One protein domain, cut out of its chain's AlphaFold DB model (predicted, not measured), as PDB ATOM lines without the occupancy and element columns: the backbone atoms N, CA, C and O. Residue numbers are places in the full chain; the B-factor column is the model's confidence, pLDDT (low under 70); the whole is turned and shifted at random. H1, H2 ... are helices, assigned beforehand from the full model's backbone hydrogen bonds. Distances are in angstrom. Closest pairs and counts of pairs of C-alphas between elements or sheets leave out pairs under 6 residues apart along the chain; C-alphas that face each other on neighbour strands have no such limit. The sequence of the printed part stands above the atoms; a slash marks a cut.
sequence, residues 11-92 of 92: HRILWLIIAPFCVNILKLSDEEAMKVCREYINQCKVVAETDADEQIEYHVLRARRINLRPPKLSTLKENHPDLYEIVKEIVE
ATOM      1  N   HIS A  11     -10.863 -31.994   0.578       92.94
ATOM      2  CA  HIS A  11     -11.461 -33.307   0.864       92.94
ATOM      3  C   HIS A  11     -12.166 -33.892  -0.364       92.94
ATOM      4  O   HIS A  11     -11.981 -35.058  -0.712       92.94
ATOM      5  N   ARG A  12     -12.940 -33.064  -1.074       93.69
ATOM      6  CA  ARG A  12     -13.638 -33.470  -2.298       93.69
ATOM      7  C   ARG A  12     -12.671 -33.700  -3.450       93.69
ATOM      8  O   ARG A  12     -12.870 -34.651  -4.192       93.69
ATOM      9  N   ILE A  13     -11.614 -32.902  -3.583       94.06
ATOM     10  CA  ILE A  13     -10.550 -33.127  -4.575       94.06
ATOM     11  C   ILE A  13      -9.836 -34.454  -4.298       94.06
ATOM     12  O   ILE A  13      -9.638 -35.240  -5.227       94.06
ATOM     13  N   LEU A  14      -9.505 -34.735  -3.033       94.94
ATOM     14  CA  LEU A  14      -8.906 -36.002  -2.617       94.94
ATOM     15  C   LEU A  14      -9.784 -37.190  -3.041       94.94
ATOM     16  O   LEU A  14      -9.314 -38.066  -3.767       94.94
ATOM     17  N   TRP A  15     -11.059 -37.182  -2.635       94.81
ATOM     18  CA  TRP A  15     -12.033 -38.232  -2.956       94.81
ATOM     19  C   TRP A  15     -12.276 -38.353  -4.463       94.81
ATOM     20  O   TRP A  15     -12.333 -39.464  -4.985       94.81
ATOM     21  N   LEU A  16     -12.555 -37.241  -5.160       95.75
ATOM     22  CA  LEU A  16     -13.189 -37.273  -6.496       95.75
ATOM     23  C   LEU A  16     -12.159 -37.348  -7.599       95.75
ATOM     24  O   LEU A  16     -12.465 -37.850  -8.675       95.75
ATOM     25  N   ILE A  17     -10.961 -36.837  -7.342       95.38
ATOM     26  CA  ILE A  17      -9.965 -36.609  -8.377       95.38
ATOM     27  C   ILE A  17      -8.694 -37.372  -8.037       95.38
ATOM     28  O   ILE A  17      -8.347 -38.299  -8.763       95.38
ATOM     29  N   ILE A  18      -8.021 -37.032  -6.935       96.00
ATOM     30  CA  ILE A  18      -6.666 -37.527  -6.650       96.00
ATOM     31  C   ILE A  18      -6.654 -39.040  -6.430       96.00
ATOM     32  O   ILE A  18      -5.950 -39.742  -7.159       96.00
ATOM     33  N   ALA A  19      -7.453 -39.561  -5.493       97.62
ATOM     34  CA  ALA A  19      -7.481 -40.998  -5.220       97.62
ATOM     35  C   ALA A  19      -7.926 -41.817  -6.455       97.62
ATOM     36  O   ALA A  19      -7.186 -42.723  -6.851       97.62
ATOM     37  N   PRO A  20      -9.036 -41.477  -7.150       98.00
ATOM     38  CA  PRO A  20      -9.443 -42.132  -8.398       98.00
ATOM     39  C   PRO A  20      -8.389 -42.084  -9.507       98.00
ATOM     40  O   PRO A  20      -8.187 -43.076 -10.209       98.00
ATOM     41  N   PHE A  21      -7.700 -40.953  -9.674       97.44
ATOM     42  CA  PHE A  21      -6.665 -40.797 -10.693       97.44
ATOM     43  C   PHE A  21      -5.465 -41.705 -10.404       97.44
ATOM     44  O   PHE A  21      -5.032 -42.442 -11.292       97.44
ATOM     45  N   CYS A  22      -4.993 -41.729  -9.156       98.06
ATOM     46  CA  CYS A  22      -3.866 -42.559  -8.735       98.06
ATOM     47  C   CYS A  22      -4.124 -44.052  -8.991       98.06
ATOM     48  O   CYS A  22      -3.323 -44.721  -9.646       98.06
ATOM     49  N   VAL A  23      -5.258 -44.578  -8.523       98.38
ATOM     50  CA  VAL A  23      -5.505 -46.030  -8.569       98.38
ATOM     51  C   VAL A  23      -6.052 -46.514  -9.910       98.38
ATOM     52  O   VAL A  23      -5.694 -47.603 -10.361       98.38
ATOM     53  N   ASN A  24      -6.895 -45.722 -10.584       98.31
ATOM     54  CA  ASN A  24      -7.628 -46.198 -11.760       98.31
ATOM     55  C   ASN A  24      -7.125 -45.644 -13.093       98.31
ATOM     56  O   ASN A  24      -7.414 -46.275 -14.115       98.31
ATOM     57  N   ILE A  25      -6.353 -44.549 -13.098       97.56
ATOM     58  CA  ILE A  25      -5.713 -44.004 -14.306       97.56
ATOM     59  C   ILE A  25      -4.217 -44.320 -14.314       97.56
ATOM     60  O   ILE A  25      -3.761 -44.991 -15.234       97.56
ATOM     61  N   LEU A  26      -3.482 -43.915 -13.272       97.31
ATOM     62  CA  LEU A  26      -2.041 -44.179 -13.156       97.31
ATOM     63  C   LEU A  26      -1.712 -45.625 -12.767       97.31
ATOM     64  O   LEU A  26      -0.575 -46.050 -12.932       97.31
ATOM     65  N   LYS A  27      -2.702 -46.385 -12.280       97.69
ATOM     66  CA  LYS A  27      -2.555 -47.795 -11.876       97.69
ATOM     67  C   LYS A  27      -1.501 -48.019 -10.786       97.69
ATOM     68  O   LYS A  27      -0.919 -49.096 -10.719       97.69
ATOM     69  N   LEU A  28      -1.316 -47.032  -9.910       98.50
ATOM     70  CA  LEU A  28      -0.459 -47.165  -8.733       98.50
ATOM     71  C   LEU A  28      -0.976 -48.270  -7.807       98.50
ATOM     72  O   LEU A  28      -2.180 -48.562  -7.795       98.50
ATOM     73  N   SER A  29      -0.088 -48.858  -7.006       98.44
ATOM     74  CA  SER A  29      -0.482 -49.683  -5.859       98.44
ATOM     75  C   SER A  29      -1.231 -48.852  -4.810       98.44
ATOM     76  O   SER A  29      -1.227 -47.619  -4.850       98.44
ATOM     77  N   ASP A  30      -1.902 -49.512  -3.864       98.19
ATOM     78  CA  ASP A  30      -2.599 -48.799  -2.785       98.19
ATOM     79  C   ASP A  30      -1.624 -47.999  -1.919       98.19
ATOM     80  O   ASP A  30      -1.906 -46.851  -1.587       98.19
ATOM     81  N   GLU A  31      -0.446 -48.549  -1.632       98.25
ATOM     82  CA  GLU A  31       0.592 -47.867  -0.858       98.25
ATOM     83  C   GLU A  31       1.115 -46.612  -1.571       98.25
ATOM     84  O   GLU A  31       1.148 -45.525  -0.986       98.25
ATOM     85  N   GLU A  32       1.444 -46.722  -2.860       98.44
ATOM     86  CA  GLU A  32       1.896 -45.585  -3.669       98.44
ATOM     87  C   GLU A  32       0.803 -44.518  -3.809       98.44
ATOM     88  O   GLU A  32       1.072 -43.324  -3.665       98.44
ATOM     89  N   ALA A  33      -0.448 -44.929  -4.037       98.25
ATOM     90  CA  ALA A  33      -1.575 -44.008  -4.129       98.25
ATOM     91  C   ALA A  33      -1.815 -43.271  -2.802       98.25
ATOM     92  O   ALA A  33      -2.028 -42.056  -2.805       98.25
ATOM     93  N   MET A  34      -1.741 -43.977  -1.666       98.38
ATOM     94  CA  MET A  34      -1.847 -43.368  -0.338       98.38
ATOM     95  C   MET A  34      -0.719 -42.368  -0.082       98.38
ATOM     96  O   MET A  34      -0.976 -41.304   0.486       98.38
ATOM     97  N   LYS A  35       0.509 -42.662  -0.530       97.69
ATOM     98  CA  LYS A  35       1.642 -41.734  -0.433       97.69
ATOM     99  C   LYS A  35       1.372 -40.434  -1.195       97.69
ATOM    100  O   LYS A  35       1.460 -39.364  -0.596       97.69
ATOM    101  N   VAL A  36       0.948 -40.514  -2.459       97.19
ATOM    102  CA  VAL A  36       0.611 -39.329  -3.275       97.19
ATOM    103  C   VAL A  36      -0.551 -38.533  -2.669       97.19
ATOM    104  O   VAL A  36      -0.500 -37.306  -2.586       97.19
ATOM    105  N   CYS A  37      -1.595 -39.216  -2.193       96.31
ATOM    106  CA  CYS A  37      -2.717 -38.570  -1.511       96.31
ATOM    107  C   CYS A  37      -2.266 -37.817  -0.251       96.31
ATOM    108  O   CYS A  37      -2.735 -36.710   0.015       96.31
ATOM    109  N   ARG A  38      -1.336 -38.397   0.516       95.81
ATOM    110  CA  ARG A  38      -0.792 -37.779   1.728       95.81
ATOM    111  C   ARG A  38       0.089 -36.580   1.408       95.81
ATOM    112  O   ARG A  38      -0.019 -35.568   2.090       95.81
ATOM    113  N   GLU A  39       0.895 -36.653   0.354       94.25
ATOM    114  CA  GLU A  39       1.666 -35.509  -0.146       94.25
ATOM    115  C   GLU A  39       0.746 -34.342  -0.529       94.25
ATOM    116  O   GLU A  39       0.981 -33.215  -0.095       94.25
ATOM    117  N   TYR A  40      -0.353 -34.611  -1.240       93.81
ATOM    118  CA  TYR A  40      -1.361 -33.598  -1.568       93.81
ATOM    119  C   TYR A  40      -1.981 -32.943  -0.321       93.81
ATOM    120  O   TYR A  40      -2.035 -31.716  -0.226       93.81
ATOM    121  N   ILE A  41      -2.422 -33.743   0.657       93.50
ATOM    122  CA  ILE A  41      -3.009 -33.209   1.895       93.50
ATOM    123  C   ILE A  41      -1.982 -32.420   2.708       93.50
ATOM    124  O   ILE A  41      -2.314 -31.353   3.219       93.50
ATOM    125  N   ASN A  42      -0.733 -32.881   2.779       92.25
ATOM    126  CA  ASN A  42       0.336 -32.155   3.463       92.25
ATOM    127  C   ASN A  42       0.595 -30.785   2.831       92.25
ATOM    128  O   ASN A  42       0.793 -29.816   3.558       92.25
ATOM    129  N   GLN A  43       0.538 -30.670   1.503       90.38
ATOM    130  CA  GLN A  43       0.615 -29.363   0.850       90.38
ATOM    131  C   GLN A  43      -0.590 -28.483   1.206       90.38
ATOM    132  O   GLN A  43      -0.422 -27.298   1.480       90.38
ATOM    133  N   CYS A  44      -1.801 -29.048   1.255       89.88
ATOM    134  CA  CYS A  44      -2.997 -28.296   1.649       89.88
ATOM    135  C   CYS A  44      -2.928 -27.806   3.106       89.88
ATOM    136  O   CYS A  44      -3.353 -26.685   3.380       89.88
ATOM    137  N   LYS A  45      -2.326 -28.591   4.016       89.56
ATOM    138  CA  LYS A  45      -2.098 -28.218   5.428       89.56
ATOM    139  C   LYS A  45      -1.268 -26.939   5.594       89.56
ATOM    140  O   LYS A  45      -1.417 -26.261   6.604       89.56
ATOM    141  N   VAL A  46      -0.432 -26.580   4.612       86.31
ATOM    142  CA  VAL A  46       0.335 -25.317   4.619       86.31
ATOM    143  C   VAL A  46      -0.580 -24.097   4.460       86.31
ATOM    144  O   VAL A  46      -0.258 -23.021   4.954       86.31
ATOM    145  N   VAL A  47      -1.718 -24.258   3.779       84.19
ATOM    146  CA  VAL A  47      -2.654 -23.168   3.466       84.19
ATOM    147  C   VAL A  47      -3.824 -23.125   4.454       84.19
ATOM    148  O   VAL A  47      -4.297 -22.041   4.787       84.19
ATOM    149  N   ALA A  48      -4.295 -24.281   4.933       86.38
ATOM    150  CA  ALA A  48      -5.368 -24.377   5.923       86.38
ATOM    151  C   ALA A  48      -5.316 -25.707   6.695       86.38
ATOM    152  O   ALA A  48      -5.039 -26.758   6.115       86.38
ATOM    153  N   GLU A  49      -5.655 -25.684   7.988       88.06
ATOM    154  CA  GLU A  49      -5.736 -26.901   8.806       88.06
ATOM    155  C   GLU A  49      -6.741 -27.914   8.244       88.06
ATOM    156  O   GLU A  49      -7.799 -27.565   7.712       88.06
ATOM    157  N   THR A  50      -6.420 -29.207   8.352       87.00
ATOM    158  CA  THR A  50      -7.293 -30.276   7.866       87.00
ATOM    159  C   THR A  50      -6.978 -31.633   8.475       87.00
ATOM    160  O   THR A  50      -5.829 -31.938   8.763       87.00
ATOM    161  N   ASP A  51      -8.007 -32.465   8.551       89.12
ATOM    162  CA  ASP A  51      -8.031 -33.871   8.973       89.12
ATOM    163  C   ASP A  51      -8.241 -34.846   7.793       89.12
ATOM    164  O   ASP A  51      -8.545 -36.024   7.965       89.12
ATOM    165  N   ALA A  52      -8.101 -34.367   6.550       88.12
ATOM    166  CA  ALA A  52      -8.392 -35.152   5.347       88.12
ATOM    167  C   ALA A  52      -7.504 -36.400   5.209       88.12
ATOM    168  O   ALA A  52      -7.835 -37.328   4.469       88.12
ATOM    169  N   ASP A  53      -6.370 -36.423   5.908       90.25
ATOM    170  CA  ASP A  53      -5.457 -37.554   5.950       90.25
ATOM    171  C   ASP A  53      -6.042 -38.792   6.633       90.25
ATOM    172  O   ASP A  53      -5.673 -39.904   6.245       90.25
ATOM    173  N   GLU A  54      -6.992 -38.621   7.558       92.44
ATOM    174  CA  GLU A  54      -7.677 -39.727   8.241       92.44
ATOM    175  C   GLU A  54      -8.501 -40.589   7.272       92.44
ATOM    176  O   GLU A  54      -8.691 -41.783   7.493       92.44
ATOM    177  N   GLN A  55      -8.962 -40.008   6.160       93.81
ATOM    178  CA  GLN A  55      -9.825 -40.692   5.194       93.81
ATOM    179  C   GLN A  55      -9.089 -41.184   3.940       93.81
ATOM    180  O   GLN A  55      -9.720 -41.759   3.050       93.81
ATOM    181  N   ILE A  56      -7.768 -40.980   3.838       97.19
ATOM    182  CA  ILE A  56      -6.991 -41.330   2.635       97.19
ATOM    183  C   ILE A  56      -7.151 -42.808   2.279       97.19
ATOM    184  O   ILE A  56      -7.488 -43.129   1.140       97.19
ATOM    185  N   GLU A  57      -6.928 -43.700   3.245       98.12
ATOM    186  CA  GLU A  57      -6.999 -45.145   3.015       98.12
ATOM    187  C   GLU A  57      -8.393 -45.549   2.531       98.12
ATOM    188  O   GLU A  57      -8.539 -46.214   1.504       98.12
ATOM    189  N   TYR A  58      -9.434 -45.058   3.210       97.69
ATOM    190  CA  TYR A  58     -10.815 -45.312   2.825       97.69
ATOM    191  C   TYR A  58     -11.099 -44.891   1.376       97.69
ATOM    192  O   TYR A  58     -11.672 -45.675   0.613       97.69
ATOM    193  N   HIS A  59     -10.685 -43.685   0.974       97.75
ATOM    194  CA  HIS A  59     -10.937 -43.168  -0.375       97.75
ATOM    195  C   HIS A  59     -10.156 -43.930  -1.444       97.75
ATOM    196  O   HIS A  59     -10.728 -44.249  -2.486       97.75
ATOM    197  N   VAL A  60      -8.895 -44.283  -1.180       98.38
ATOM    198  CA  VAL A  60      -8.056 -45.086  -2.088       98.38
ATOM    199  C   VAL A  60      -8.677 -46.465  -2.316       98.38
ATOM    200  O   VAL A  60      -8.962 -46.838  -3.460       98.38
ATOM    201  N   LEU A  61      -8.978 -47.189  -1.234       98.25
ATOM    202  CA  LEU A  61      -9.555 -48.533  -1.308       98.25
ATOM    203  C   LEU A  61     -10.941 -48.515  -1.955       98.25
ATOM    204  O   LEU A  61     -11.257 -49.354  -2.804       98.25
ATOM    205  N   ARG A  62     -11.781 -47.536  -1.596       98.00
ATOM    206  CA  ARG A  62     -13.111 -47.377  -2.190       98.00
ATOM    207  C   ARG A  62     -13.017 -47.079  -3.680       98.00
ATOM    208  O   ARG A  62     -13.732 -47.721  -4.450       98.00
ATOM    209  N   ALA A  63     -12.162 -46.139  -4.087       98.06
ATOM    210  CA  ALA A  63     -11.996 -45.761  -5.485       98.06
ATOM    211  C   ALA A  63     -11.550 -46.955  -6.332       98.06
ATOM    212  O   ALA A  63     -12.127 -47.187  -7.396       98.06
ATOM    213  N   ARG A  64     -10.598 -47.761  -5.844       98.06
ATOM    214  CA  ARG A  64     -10.197 -48.999  -6.523       98.06
ATOM    215  C   ARG A  64     -11.351 -49.990  -6.610       98.06
ATOM    216  O   ARG A  64     -11.668 -50.457  -7.700       98.06
ATOM    217  N   ARG A  65     -12.009 -50.277  -5.481       98.25
ATOM    218  CA  ARG A  65     -13.076 -51.288  -5.394       98.25
ATOM    219  C   ARG A  65     -14.212 -51.035  -6.382       98.25
ATOM    220  O   ARG A  65     -14.728 -51.984  -6.959       98.25
ATOM    221  N   ILE A  66     -14.608 -49.776  -6.569       98.06
ATOM    222  CA  ILE A  66     -15.707 -49.413  -7.479       98.06
ATOM    223  C   ILE A  66     -15.218 -48.946  -8.858       98.06
ATOM    224  O   ILE A  66     -16.025 -48.478  -9.656       98.06
ATOM    225  N   ASN A  67     -13.910 -49.042  -9.135       97.50
ATOM    226  CA  ASN A  67     -13.265 -48.519 -10.343       97.50
ATOM    227  C   ASN A  67     -13.664 -47.055 -10.637       97.50
ATOM    228  O   ASN A  67     -13.935 -46.675 -11.779       97.50
ATOM    229  N   LEU A  68     -13.743 -46.239  -9.578       97.62
ATOM    230  CA  LEU A  68     -14.125 -44.832  -9.660       97.62
ATOM    231  C   LEU A  68     -13.149 -44.088 -10.569       97.62
ATOM    232  O   LEU A  68     -11.937 -44.158 -10.376       97.62
ATOM    233  N   ARG A  69     -13.660 -43.344 -11.545       96.44
ATOM    234  CA  ARG A  69     -12.830 -42.481 -12.391       96.44
ATOM    235  C   ARG A  69     -13.001 -41.021 -11.985       96.44
ATOM    236  O   ARG A  69     -14.110 -40.652 -11.600       96.44
ATOM    237  N   PRO A  70     -11.947 -40.197 -12.113       95.56
ATOM    238  CA  PRO A  70     -12.087 -38.760 -11.957       95.56
ATOM    239  C   PRO A  70     -13.175 -38.213 -12.889       95.56
ATOM    240  O   PRO A  70     -13.246 -38.639 -14.050       95.56
ATOM    241  N   PRO A  71     -14.022 -37.285 -12.417       94.38
ATOM    242  CA  PRO A  71     -15.011 -36.646 -13.267       94.38
ATOM    243  C   PRO A  71     -14.326 -35.826 -14.365       94.38
ATOM    244  O   PRO A  71     -13.247 -35.263 -14.173       94.38
ATOM    245  N   LYS A  72     -14.980 -35.721 -15.524       93.25
ATOM    246  CA  LYS A  72     -14.584 -34.751 -16.553       93.25
ATOM    247  C   LYS A  72     -14.825 -33.331 -16.039       93.25
ATOM    248  O   LYS A  72     -15.724 -33.121 -15.225       93.25
ATOM    249  N   LEU A  73     -14.111 -32.348 -16.590       91.75
ATOM    250  CA  LEU A  73     -14.334 -30.932 -16.263       91.75
ATOM    251  C   LEU A  73     -15.789 -30.493 -16.494       91.75
ATOM    252  O   LEU A  73     -16.330 -29.765 -15.672       91.75
ATOM    253  N   SER A  74     -16.452 -30.984 -17.548       94.00
ATOM    254  CA  SER A  74     -17.878 -30.705 -17.784       94.00
ATOM    255  C   SER A  74     -18.771 -31.238 -16.658       94.00
ATOM    256  O   SER A  74     -19.620 -30.519 -16.153       94.00
ATOM    257  N   THR A  75     -18.521 -32.468 -16.198       94.88
ATOM    258  CA  THR A  75     -19.249 -33.084 -15.079       94.88
ATOM    259  C   THR A  75     -18.984 -32.361 -13.759       94.88
ATOM    260  O   THR A  75     -19.894 -32.241 -12.943       94.88
ATOM    261  N   LEU A  76     -17.758 -31.870 -13.539       94.19
ATOM    262  CA  LEU A  76     -17.455 -31.002 -12.399       94.19
ATOM    263  C   LEU A  76     -18.246 -29.699 -12.489       94.19
ATOM    264  O   LEU A  76     -18.912 -29.350 -11.528       94.19
ATOM    265  N   LYS A  77     -18.242 -29.027 -13.642       94.94
ATOM    266  CA  LYS A  77     -18.978 -27.773 -13.842       94.94
ATOM    267  C   LYS A  77     -20.479 -27.922 -13.576       94.94
ATOM    268  O   LYS A  77     -21.085 -27.032 -12.995       94.94
ATOM    269  N   GLU A  78     -21.065 -29.039 -13.995       96.00
ATOM    270  CA  GLU A  78     -22.496 -29.315 -13.833       96.00
ATOM    271  C   GLU A  78     -22.872 -29.698 -12.394       96.00
ATOM    272  O   GLU A  78     -23.824 -29.154 -11.842       96.00
ATOM    273  N   ASN A  79     -22.132 -30.623 -11.772       93.88
ATOM    274  CA  ASN A  79     -22.539 -31.239 -10.500       93.88
ATOM    275  C   ASN A  79     -21.826 -30.661  -9.270       93.88
ATOM    276  O   ASN A  79     -22.261 -30.851  -8.135       93.88
ATOM    277  N   HIS A  80     -20.692 -30.004  -9.491       93.06
ATOM    278  CA  HIS A  80     -19.760 -29.524  -8.479       93.06
ATOM    279  C   HIS A  80     -19.169 -28.161  -8.899       93.06
ATOM    280  O   HIS A  80     -17.943 -28.046  -8.986       93.06
ATOM    281  N   PRO A  81     -20.004 -27.151  -9.220       93.25
ATOM    282  CA  PRO A  81     -19.543 -25.892  -9.812       93.25
ATOM    283  C   PRO A  81     -18.525 -25.160  -8.929       93.25
ATOM    284  O   PRO A  81     -17.567 -24.593  -9.435       93.25
ATOM    285  N   ASP A  82     -18.678 -25.254  -7.609       91.25
ATOM    286  CA  ASP A  82     -17.728 -24.738  -6.623       91.25
ATOM    287  C   ASP A  82     -16.330 -25.365  -6.767       91.25
ATOM    288  O   ASP A  82     -15.315 -24.676  -6.792       91.25
ATOM    289  N   LEU A  83     -16.282 -26.686  -6.931       92.06
ATOM    290  CA  LEU A  83     -15.046 -27.428  -7.148       92.06
ATOM    291  C   LEU A  83     -14.472 -27.182  -8.544       92.06
ATOM    292  O   LEU A  83     -13.259 -27.240  -8.729       92.06
ATOM    293  N   TYR A  84     -15.338 -26.946  -9.530       93.44
ATOM    294  CA  TYR A  84     -14.924 -26.627 -10.887       93.44
ATOM    295  C   TYR A  84     -14.144 -25.317 -10.936       93.44
ATOM    296  O   TYR A  84     -13.071 -25.325 -11.525       93.44
ATOM    297  N   GLU A  85     -14.620 -24.246 -10.296       91.81
ATOM    298  CA  GLU A  85     -13.898 -22.964 -10.285       91.81
ATOM    299  C   GLU A  85     -12.497 -23.119  -9.671       91.81
ATOM    300  O   GLU A  85     -11.510 -22.720 -10.282       91.81
ATOM    301  N   ILE A  86     -12.388 -23.842  -8.551       90.25
ATOM    302  CA  ILE A  86     -11.100 -24.174  -7.924       90.25
ATOM    303  C   ILE A  86     -10.172 -24.923  -8.893       90.25
ATOM    304  O   ILE A  86      -8.991 -24.609  -9.023       90.25
ATOM    305  N   VAL A  87     -10.677 -25.977  -9.539       88.06
ATOM    306  CA  VAL A  87      -9.860 -26.807 -10.437       88.06
ATOM    307  C   VAL A  87      -9.476 -26.027 -11.693       88.06
ATOM    308  O   VAL A  87      -8.370 -26.206 -12.197       88.06
ATOM    309  N   LYS A  88     -10.369 -25.170 -12.189       88.94
ATOM    310  CA  LYS A  88     -10.169 -24.351 -13.381       88.94
ATOM    311  C   LYS A  88      -9.015 -23.367 -13.193       88.94
ATOM    312  O   LYS A  88      -8.132 -23.355 -14.039       88.94
ATOM    313  N   GLU A  89      -8.962 -22.648 -12.069       82.94
ATOM    314  CA  GLU A  89      -7.870 -21.708 -11.739       82.94
ATOM    315  C   GLU A  89      -6.473 -22.354 -11.704       82.94
ATOM    316  O   GLU A  89      -5.460 -21.667 -11.763       82.94
ATOM    317  N   ILE A  90      -6.409 -23.680 -11.570       80.56
ATOM    318  CA  ILE A  90      -5.160 -24.441 -11.468       80.56
ATOM    319  C   ILE A  90      -4.742 -25.048 -12.819       80.56
ATOM    320  O   ILE A  90      -3.593 -25.463 -12.974       80.56
ATOM    321  N   VAL A  91      -5.676 -25.193 -13.763       75.00
ATOM    322  CA  VAL A  91      -5.460 -25.895 -15.043       75.00
ATOM    323  C   VAL A  91      -5.389 -24.928 -16.230       75.00
ATOM    324  O   VAL A  91      -4.774 -25.280 -17.238       75.00
ATOM    325  N   GLU A  92      -6.000 -23.747 -16.119       62.25
ATOM    326  CA  GLU A  92      -5.899 -22.637 -17.082       62.25
ATOM    327  C   GLU A  92      -4.808 -21.638 -16.675       62.25
ATOM    328  O   GLU A  92      -4.097 -21.165 -17.591       62.25
TER     329      GLU A  92
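AT A GLANCE: This is residues 11 to 92 of the 92 residues of the protein "DNA primase noncatalytic subunit PriX" of Nitrospirae bacterium (UniProt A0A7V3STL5). H1, H2 and H3 make an up-and-down bundle, each running against the one before, beside the smaller hairpin H4 and H5. The printed part, 82 residues with five named helices and no named strand, is all helix. It is compact, radius of gyration of the C-alphas 12.5 A, spans 30 by 30 by 18 A.

HOW THE PARTS SIT: H1, residues 11 to 25, makes a hairpin with H2, residues 30 to 45, C-alphas 22 and 33 closest, 5.3 A; it touches H3, residues 52 to 65, C-alphas 19 and 60 closest, 5.2 A. H4, residues 73 to 79, makes a hairpin with H5, residues 81 to 91, C-alphas 77 and 84 closest, 5.1 A. Every O i to N i+4 pair is within hydrogen-bond range in H2 and H4; H1 has 8 of 11, H3 7 of 10, H5 5 of 7.

IN THESE COORDINATES: Find C-alpha 11 at (-11.461, -33.307, 0.864), beginning H1; H2 runs 22.2 A; C-alpha 91 at (-5.460, -25.895, -15.043) ends H5.

THE WHOLE: The printed part has no cut; residue 92 is under pLDDT 70.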